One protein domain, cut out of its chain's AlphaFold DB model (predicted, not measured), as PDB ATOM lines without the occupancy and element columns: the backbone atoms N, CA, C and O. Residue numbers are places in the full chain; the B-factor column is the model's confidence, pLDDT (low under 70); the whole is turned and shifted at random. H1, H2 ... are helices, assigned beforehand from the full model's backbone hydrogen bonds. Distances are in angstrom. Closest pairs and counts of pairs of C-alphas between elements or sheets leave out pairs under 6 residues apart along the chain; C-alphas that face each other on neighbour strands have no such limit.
ATOM      1  N   ALA A  89     152.391 179.856 200.613       50.56
ATOM      2  CA  ALA A  89     151.112 179.736 201.312       50.56
ATOM      3  C   ALA A  89     150.926 180.815 202.397       50.56
ATOM      4  O   ALA A  89     149.839 181.379 202.520       50.56
ATOM      5  N   ARG A  90     151.985 181.166 203.149       52.94
ATOM      6  CA  ARG A  90     151.922 182.262 204.134       52.94
ATOM      7  C   ARG A  90     151.753 183.634 203.475       52.94
ATOM      8  O   ARG A  90     150.922 184.403 203.948       52.94
ATOM      9  N   SER A  91     152.451 183.936 202.376       54.75
ATOM     10  CA  SER A  91     152.218 185.194 201.641       54.75
ATOM     11  C   SER A  91     150.799 185.294 201.073       54.75
ATOM     12  O   SER A  91     150.202 186.365 201.141       54.75
ATOM     13  N   ILE A  92     150.225 184.185 200.593       60.44
ATOM     14  CA  ILE A  92     148.833 184.152 200.126       60.44
ATOM     15  C   ILE A  92     147.871 184.427 201.293       60.44
ATOM     16  O   ILE A  92     147.046 185.322 201.164       60.44
ATOM     17  N   ARG A  93     148.028 183.772 202.456       58.06
ATOM     18  CA  ARG A  93     147.190 184.029 203.654       58.06
ATOM     19  C   ARG A  93     147.270 185.470 204.174       58.06
ATOM     20  O   ARG A  93     146.291 185.970 204.719       58.06
ATOM     21  N   VAL A  94     148.419 186.134 204.022       59.06
ATOM     22  CA  VAL A  94     148.583 187.563 204.354       59.06
ATOM     23  C   VAL A  94     147.755 188.435 203.407       59.06
ATOM     24  O   VAL A  94     147.001 189.289 203.865       59.06
ATOM     25  N   VAL A  95     147.868 188.210 202.094       61.59
ATOM     26  CA  VAL A  95     147.151 188.992 201.070       61.59
ATOM     27  C   VAL A  95     145.647 188.703 201.074       61.59
ATOM     28  O   VAL A  95     144.854 189.618 200.876       61.59
ATOM     29  N   SER A  96     145.241 187.464 201.355       70.88
ATOM     30  CA  SER A  96     143.846 187.010 201.336       70.88
ATOM     31  C   SER A  96     143.067 187.289 202.630       70.88
ATOM     32  O   SER A  96     142.077 186.611 202.881       70.88
ATOM     33  N   GLY A  97     143.543 188.174 203.514       67.31
ATOM     34  CA  GLY A  97     142.888 188.488 204.795       67.31
ATOM     35  C   GLY A  97     143.016 187.423 205.895       67.31
ATOM     36  O   GLY A  97     143.042 187.785 207.066       67.31
ATOM     37  N   LYS A  98     143.223 186.147 205.549       74.00
ATOM     38  CA  LYS A  98     143.245 185.002 206.481       74.00
ATOM     39  C   LYS A  98     144.230 185.109 207.651       74.00
ATOM     40  O   LYS A  98     143.988 184.521 208.697       74.00
ATOM     41  N   LEU A  99     145.326 185.867 207.534       72.25
ATOM     42  CA  LEU A  99     146.198 186.126 208.694       72.25
ATOM     43  C   LEU A  99     145.608 187.157 209.680       72.25
ATOM     44  O   LEU A  99     145.917 187.099 210.865       72.25
ATOM     45  N   ALA A 100     144.753 188.071 209.215       74.00
ATOM     46  CA  ALA A 100     143.992 188.984 210.071       74.00
ATOM     47  C   ALA A 100     142.819 188.279 210.772       74.00
ATOM     48  O   ALA A 100     142.493 188.626 211.898       74.00
ATOM     49  N   GLU A 101     142.229 187.260 210.144       77.94
ATOM     50  CA  GLU A 101     141.257 186.366 210.795       77.94
ATOM     51  C   GLU A 101     141.919 185.535 211.909       77.94
ATOM     52  O   GLU A 101     141.343 185.361 212.975       77.94
ATOM     53  N   GLN A 102     143.152 185.059 211.686       77.06
ATOM     54  CA  GLN A 102     143.896 184.244 212.658       77.06
ATOM     55  C   GLN A 102     144.549 185.049 213.797       77.06
ATOM     56  O   GLN A 102     144.828 184.478 214.846       77.06
ATOM     57  N   TYR A 103     144.815 186.347 213.603       71.19
ATOM     58  CA  TYR A 103     145.478 187.210 214.592       71.19
ATOM     59  C   TYR A 103     144.902 188.646 214.585       71.19
ATOM     60  O   TYR A 103     145.643 189.596 214.302       71.19
ATOM     61  N   PRO A 104     143.600 188.844 214.874       72.62
ATOM     62  CA  PRO A 104     142.897 190.118 214.659       72.62
ATOM     63  C   PRO A 104     143.480 191.303 215.446       72.62
ATOM     64  O   PRO A 104     143.518 192.432 214.943       72.62
ATOM     65  N   ASP A 105     144.013 191.051 216.644       60.47
ATOM     66  CA  ASP A 105     144.641 192.068 217.498       60.47
ATOM     67  C   ASP A 105     146.029 192.516 217.014       60.47
ATOM     68  O   ASP A 105     146.560 193.534 217.466       60.47
ATOM     69  N   HIS A 106     146.649 191.761 216.102       56.31
ATOM     70  CA  HIS A 106     148.033 191.971 215.662       56.31
ATOM     71  C   HIS A 106     148.143 192.281 214.166       56.31
ATOM     72  O   HIS A 106     149.020 193.039 213.746       56.31
ATOM     73  N   VAL A 107     147.246 191.724 213.352       65.69
ATOM     74  CA  VAL A 107     147.218 191.864 211.897       65.69
ATOM     75  C   VAL A 107     145.840 192.375 211.501       65.69
ATOM     76  O   VAL A 107     144.848 191.667 211.600       65.69
ATOM     77  N   LYS A 108     145.763 193.617 211.018       71.62
ATOM     78  CA  LYS A 108     144.517 194.168 210.460       71.62
ATOM     79  C   LYS A 108     144.429 193.857 208.969       71.62
ATOM     80  O   LYS A 108     145.455 193.779 208.293       71.62
ATOM     81  N   SER A 109     143.205 193.712 208.461       68.44
ATOM     82  CA  SER A 109     142.943 193.459 207.040       68.44
ATOM     83  C   SER A 109     143.671 194.468 206.140       68.44
ATOM     84  O   SER A 109     143.759 195.662 206.445       68.44
ATOM     85  N   ILE A 110     144.240 193.984 205.033       65.31
ATOM     86  CA  ILE A 110     145.110 194.788 204.169       65.31
ATOM     87  C   ILE A 110     144.272 195.809 203.386       65.31
ATOM     88  O   ILE A 110     143.649 195.501 202.378       65.31
ATOM     89  N   ARG A 111     144.278 197.065 203.852       62.78
ATOM     90  CA  ARG A 111     143.486 198.170 203.272       62.78
ATOM     91  C   ARG A 111     144.083 198.796 202.000       62.78
ATOM     92  O   ARG A 111     143.501 199.742 201.476       62.78
ATOM     93  N   ARG A 112     145.277 198.375 201.557       66.00
ATOM     94  CA  ARG A 112     146.047 198.958 200.431       66.00
ATOM     95  C   ARG A 112     146.965 197.904 199.799       66.00
ATOM     96  O   ARG A 112     147.433 197.047 200.542       66.00
ATOM     97  N   PRO A 113     147.286 197.975 198.491       68.31
ATOM     98  CA  PRO A 113     148.183 197.011 197.850       68.31
ATOM     99  C   PRO A 113     149.528 196.910 198.598       68.31
ATOM    100  O   PRO A 113     150.125 197.947 198.907       68.31
ATOM    101  N   PRO A 114     150.005 195.692 198.920       78.69
ATOM    102  CA  PRO A 114     151.193 195.501 199.741       78.69
ATOM    103  C   PRO A 114     152.467 195.878 198.979       78.69
ATOM    104  O   PRO A 114     152.671 195.479 197.833       78.69
ATOM    105  N   VAL A 115     153.362 196.608 199.645       83.62
ATOM    106  CA  VAL A 115     154.705 196.910 199.129       83.62
ATOM    107  C   VAL A 115     155.613 195.712 199.428       83.62
ATOM    108  O   VAL A 115     155.763 195.365 200.602       83.62
ATOM    109  N   PRO A 116     156.239 195.066 198.425       86.62
ATOM    110  CA  PRO A 116     157.212 194.008 198.675       86.62
ATOM    111  C   PRO A 116     158.373 194.539 199.518       86.62
ATOM    112  O   PRO A 116     158.908 195.603 199.224       86.62
ATOM    113  N   LEU A 117     158.798 193.786 200.534       87.69
ATOM    114  CA  LEU A 117     159.786 194.243 201.522       87.69
ATOM    115  C   LEU A 117     161.120 194.681 200.881       87.69
ATOM    116  O   LEU A 117     161.702 195.681 201.283       87.69
ATOM    117  N   VAL A 118     161.534 193.993 199.811       88.88
ATOM    118  CA  VAL A 118     162.713 194.306 198.974       88.88
ATOM    119  C   VAL A 118     162.575 195.566 198.101       88.88
ATOM    120  O   VAL A 118     163.539 195.973 197.463       88.88
ATOM    121  N   ARG A 119     161.383 196.174 198.041       90.75
ATOM    122  CA  ARG A 119     161.084 197.439 197.341       90.75
ATOM    123  C   ARG A 119     160.664 198.561 198.302       90.75
ATOM    124  O   ARG A 119     160.267 199.628 197.844       90.75
ATOM    125  N   LEU A 120     160.716 198.332 199.615       92.00
ATOM    126  CA  LEU A 120     160.360 199.348 200.601       92.00
ATOM    127  C   LEU A 120     161.482 200.393 200.703       92.00
ATOM    128  O   LEU A 120     162.639 200.059 200.942       92.00
ATOM    129  N   THR A 121     161.116 201.662 200.531       93.44
ATOM    130  CA  THR A 121     162.022 202.824 200.597       93.44
ATOM    131  C   THR A 121     161.647 203.742 201.759       93.44
ATOM    132  O   THR A 121     160.612 203.554 202.404       93.44
ATOM    133  N   LEU A 122     162.464 204.770 202.003       94.75
ATOM    134  CA  LEU A 122     162.155 205.836 202.956       94.75
ATOM    135  C   LEU A 122     160.793 206.494 202.660       94.75
ATOM    136  O   LEU A 122     159.962 206.603 203.557       94.75
ATOM    137  N   ASP A 123     160.506 206.799 201.391       93.88
ATOM    138  CA  ASP A 123     159.257 207.450 200.953       93.88
ATOM    139  C   ASP A 123     158.011 206.622 201.300       93.88
ATOM    140  O   ASP A 123     156.953 207.163 201.620       93.88
ATOM    141  N   HIS A 124     158.126 205.289 201.270       93.69
ATOM    142  CA  HIS A 124     157.045 204.392 201.672       93.69
ATOM    143  C   HIS A 124     156.757 204.485 203.177       93.69
ATOM    144  O   HIS A 124     155.592 204.425 203.580       93.69
ATOM    145  N   ALA A 125     157.791 204.659 204.004       92.69
ATOM    146  CA  ALA A 125     157.653 204.825 205.446       92.69
ATOM    147  C   ALA A 125     157.176 206.240 205.818       92.69
ATOM    148  O   ALA A 125     156.272 206.374 206.642       92.69
ATOM    149  N   ASP A 126     157.680 207.284 205.158       93.62
ATOM    150  CA  ASP A 126     157.193 208.661 205.323       93.62
ATOM    151  C   ASP A 126     155.725 208.792 204.902       93.62
ATOM    152  O   ASP A 126     154.916 209.405 205.604       93.62
ATOM    153  N   ARG A 127     155.332 208.124 203.809       91.88
ATOM    154  CA  ARG A 127     153.927 208.006 203.401       91.88
ATOM    155  C   ARG A 127     153.093 207.232 204.422       91.88
ATOM    156  O   ARG A 127     151.956 207.615 204.671       91.88
ATOM    157  N   ALA A 128     153.620 206.174 205.041       90.50
ATOM    158  CA  ALA A 128     152.913 205.477 206.119       90.50
ATOM    159  C   ALA A 128     152.703 206.384 207.349       90.50
ATOM    160  O   ALA A 128     151.621 206.384 207.931       90.50
ATOM    161  N   MET A 129     153.699 207.205 207.697       93.44
ATOM    162  CA  MET A 129     153.649 208.146 208.821       93.44
ATOM    163  C   MET A 129     152.723 209.350 208.579       93.44
ATOM    164  O   MET A 129     152.053 209.800 209.514       93.44
ATOM    165  N   SER A 130     152.639 209.863 207.347       91.94
ATOM    166  CA  SER A 130     151.723 210.960 206.992       91.94
ATOM    167  C   SER A 130     150.258 210.519 206.891       91.94
ATOM    168  O   SER A 130     149.362 211.326 207.119       91.94
ATOM    169  N   LEU A 131     150.003 209.229 206.643       91.38
ATOM    170  CA  LEU A 131     148.664 208.626 206.647       91.38
ATOM    171  C   LEU A 131     148.104 208.331 208.051       91.38
ATOM    172  O   LEU A 131     146.953 207.908 208.165       91.38
ATOM    173  N   LEU A 132     148.889 208.521 209.117       90.56
ATOM    174  CA  LEU A 132     148.414 208.324 210.488       90.56
ATOM    175  C   LEU A 132     147.387 209.406 210.878       90.56
ATOM    176  O   LEU A 132     147.664 210.588 210.646       90.56
ATOM    177  N   PRO A 133     146.253 209.052 211.525       91.62
ATOM    178  CA  PRO A 133     145.222 210.008 211.931       91.62
ATOM    179  C   PRO A 133     145.766 211.206 212.714       91.62
ATOM    180  O   PRO A 133     146.593 211.057 213.616       91.62
ATOM    181  N   THR A 134     145.299 212.408 212.377       88.69
ATOM    182  CA  THR A 134     145.787 213.684 212.935       88.69
ATOM    183  C   THR A 134     145.664 213.766 214.457       88.69
ATOM    184  O   THR A 134     146.554 214.315 215.094       88.69
ATOM    185  N   HIS A 135     144.645 213.135 215.048       86.38
ATOM    186  CA  HIS A 135     144.446 213.063 216.501       86.38
ATOM    187  C   HIS A 135     145.484 212.200 217.254       86.38
ATOM    188  O   HIS A 135     145.513 212.216 218.483       86.38
ATOM    189  N   LEU A 136     146.327 211.416 216.566       87.50
ATOM    190  CA  LEU A 136     147.391 210.651 217.225       87.50
ATOM    191  C   LEU A 136     148.548 211.575 217.623       87.50
ATOM    192  O   LEU A 136     149.298 212.035 216.759       87.50
ATOM    193  N   GLY A 137     148.722 211.778 218.931       84.62
ATOM    194  CA  GLY A 137     149.843 212.527 219.508       84.62
ATOM    195  C   GLY A 137     151.222 211.917 219.210       84.62
ATOM    196  O   GLY A 137     151.346 210.747 218.824       84.62
ATOM    197  N   THR A 138     152.277 212.716 219.394       86.56
ATOM    198  CA  THR A 138     153.642 212.393 218.948       86.56
ATOM    199  C   THR A 138     154.180 211.107 219.563       86.56
ATOM    200  O   THR A 138     154.774 210.314 218.839       86.56
ATOM    201  N   GLY A 139     153.913 210.835 220.845       86.94
ATOM    202  CA  GLY A 139     154.255 209.557 221.488       86.94
ATOM    203  C   GLY A 139     153.719 208.324 220.740       86.94
ATOM    204  O   GLY A 139     154.482 207.407 220.434       86.94
ATOM    205  N   SER A 140     152.442 208.322 220.347       88.75
ATOM    206  CA  SER A 140     151.840 207.220 219.577       88.75
ATOM    207  C   SER A 140     152.446 207.104 218.175       88.75
ATOM    208  O   SER A 140     152.766 206.003 217.726       88.75
ATOM    209  N   ARG A 141     152.683 208.239 217.500       91.62
ATOM    210  CA  ARG A 141     153.372 208.284 216.195       91.62
ATOM    211  C   ARG A 141     154.804 207.744 216.292       91.62
ATOM    212  O   ARG A 141     155.217 206.939 215.462       91.62
ATOM    213  N   ARG A 142     155.547 208.128 217.331       92.44
ATOM    214  CA  ARG A 142     156.905 207.655 217.636       92.44
ATOM    215  C   ARG A 142     156.937 206.152 217.907       92.44
ATOM    216  O   ARG A 142     157.842 205.486 217.410       92.44
ATOM    217  N   ASN A 143     155.951 205.608 218.619       91.25
ATOM    218  CA  ASN A 143     155.837 204.164 218.840       91.25
ATOM    219  C   ASN A 143     155.607 203.412 217.519       91.25
ATOM    220  O   ASN A 143     156.306 202.440 217.247       91.25
ATOM    221  N   ILE A 144     154.708 203.900 216.656       92.12
ATOM    222  CA  ILE A 144     154.463 203.323 215.320       92.12
ATOM    223  C   ILE A 144     155.735 203.362 214.456       92.12
ATOM    224  O   ILE A 144     156.113 202.345 213.876       92.12
ATOM    225  N   ALA A 145     156.455 204.486 214.435       93.94
ATOM    226  CA  ALA A 145     157.755 204.584 213.767       93.94
ATOM    227  C   ALA A 145     158.791 203.601 214.355       93.94
ATOM    228  O   ALA A 145     159.545 202.967 213.616       93.94
ATOM    229  N   GLY A 146     158.798 203.417 215.679       93.81
ATOM    230  CA  GLY A 146     159.616 202.418 216.369       93.81
ATOM    231  C   GLY A 146     159.319 200.986 215.916       93.81
ATOM    232  O   GLY A 146     160.253 200.239 215.624       93.81
ATOM    233  N   PHE A 147     158.040 200.619 215.777       92.69
ATOM    234  CA  PHE A 147     157.628 199.318 215.240       92.69
ATOM    235  C   PHE A 147     158.062 199.128 213.782       92.69
ATOM    236  O   PHE A 147     158.672 198.107 213.473       92.69
ATOM    237  N   ILE A 148     157.837 200.114 212.903       92.62
ATOM    238  CA  ILE A 148     158.272 200.057 211.494       92.62
ATOM    239  C   ILE A 148     159.795 199.845 211.416       92.62
ATOM    240  O   ILE A 148     160.268 198.929 210.741       92.62
ATOM    241  N   HIS A 149     160.570 200.627 212.173       94.38
ATOM    242  CA  HIS A 149     162.024 200.486 212.236       94.38
ATOM    243  C   HIS A 149     162.460 199.128 212.818       94.38
ATOM    244  O   HIS A 149     163.427 198.542 212.333       94.38
ATOM    245  N   ARG A 150     161.768 198.588 213.833       94.00
ATOM    246  CA  ARG A 150     162.075 197.265 214.411       94.00
ATOM    247  C   ARG A 150     161.775 196.129 213.433       94.00
ATOM    248  O   ARG A 150     162.592 195.219 213.333       94.00
ATOM    249  N   ILE A 151     160.670 196.196 212.690       92.56
ATOM    250  CA  ILE A 151     160.315 195.213 211.655       92.56
ATOM    251  C   ILE A 151     161.372 195.209 210.543       92.56
ATOM    252  O   ILE A 151     161.859 194.144 210.170       92.56
ATOM    253  N   LEU A 152     161.798 196.382 210.064       94.12
ATOM    254  CA  LEU A 152     162.834 196.488 209.027       94.12
ATOM    255  C   LEU A 152     164.231 196.103 209.531       94.12
ATOM    256  O   LEU A 152     165.006 195.503 208.789       94.12
ATOM    257  N   ALA A 153     164.545 196.366 210.802       94.56
ATOM    258  CA  ALA A 153     165.753 195.843 211.430       94.56
ATOM    259  C   ALA A 153     165.743 194.304 211.466       94.56
ATOM    260  O   ALA A 153     166.715 193.699 211.027       94.56
ATOM    261  N   LEU A 154     164.640 193.680 211.903       94.88
ATOM    262  CA  LEU A 154     164.478 192.217 211.929       94.88
ATOM    263  C   LEU A 154     164.509 191.591 210.525       94.88
ATOM    264  O   LEU A 154     165.070 190.508 210.345       94.88
ATOM    265  N   ALA A 155     163.952 192.287 209.529       94.75
ATOM    266  CA  ALA A 155     163.995 191.896 208.123       94.75
ATOM    267  C   ALA A 155     165.426 191.851 207.566       94.75
ATOM    268  O   ALA A 155     165.751 190.931 206.816       94.75
ATOM    269  N   ALA A 156     166.278 192.810 207.943       95.31
ATOM    270  CA  ALA A 156     167.698 192.789 207.601       95.31
ATOM    271  C   ALA A 156     168.451 191.713 208.406       95.31
ATOM    272  O   ALA A 156     169.162 190.885 207.838       95.31
ATOM    273  N   TYR A 157     168.249 191.668 209.726       93.69
ATOM    274  CA  TYR A 157     168.847 190.673 210.615       93.69
ATOM    275  C   TYR A 157     167.943 190.388 211.834       93.69
ATOM    276  O   TYR A 157     167.610 191.319 212.566       93.69
TER     277      TYR A 157
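This is residues 89 to 157 of the 674 residues of the protein "Tyr recombinase domain-containing protein" of Sorangium cellulosum (UniProt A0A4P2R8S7). A loose helical hairpin, made by H3 and the much longer H4, stands at one end of the domain, and a small pair of short helices, H1 and H2, stands at the other. The long unnamed stretch of residues 103 to 121 runs between these two parts, and residues 134 to 139, around the turn of the hairpin, stick out. The printed part has 69 residues with four named helices, in the order H1, H2, H3, H4, and no named strand; the class is all helix. The whole is only just compact, close to loose, with a radius of gyration of the C-alphas of 13.2 A, and it spans 36 by 26 by 21 A.

The printed part begins with H1, residues 89 to 95, 10.1 A from first to last C-alpha; C-alpha 89 is at (151.112, 179.736, 201.312). H2 follows as residues 98 to 102. After residues 103 to 121 comes H3, residues 122 to 130, which is 12.3 A long and begins with C-alpha 122 at (162.155, 205.836, 202.956). H4, residues 138 to 156, is the longest helix, 26.7 A from first to last C-alpha, and ends with C-alpha 156 at (167.698, 192.789, 207.601).

H1 and H2 are close but not clearly touching; their closest C-alphas, those of Arg 93 and Leu 99, are 5.5 A apart. H2 and H3 are apart, and H1 is apart from both H3 and H4. H2 and H4 are apart too. H3 and H4 form a helical hairpin: they run opposite ways at a shallow tilt of 29 degrees, with their centres 11.7 A apart. They only just touch, with 3 pairs of C-alphas within 8 A, and the closest are those of Met 129 and Ala 145, 7.3 A apart. H4 touches H3 with residues 141 to 148 alone. In H1, H2, H3 and H4 every O i to N i+4 pair is within hydrogen-bond range.

The two C-alphas farthest apart, those of Ala 89 and Gly 137, are 37.5 A from each other, and the printed part has no cut. The link from H1 to H2 is tight with 2 residues, that from H3 to H4 is short with 7, and that from H2 to H3 is long with 19. The C-alphas of residues 103 to 121 lie 9 to 14 A from the mean of all C-alphas. Residues 134 to 139 stand free. The mean pLDDT of the printed part is 81.9; it is under 70 at residues 89 to 95, residue 97, residues 105 to 107 and residues 109 to 113. The mean is 57 in H1 and 93 in H3.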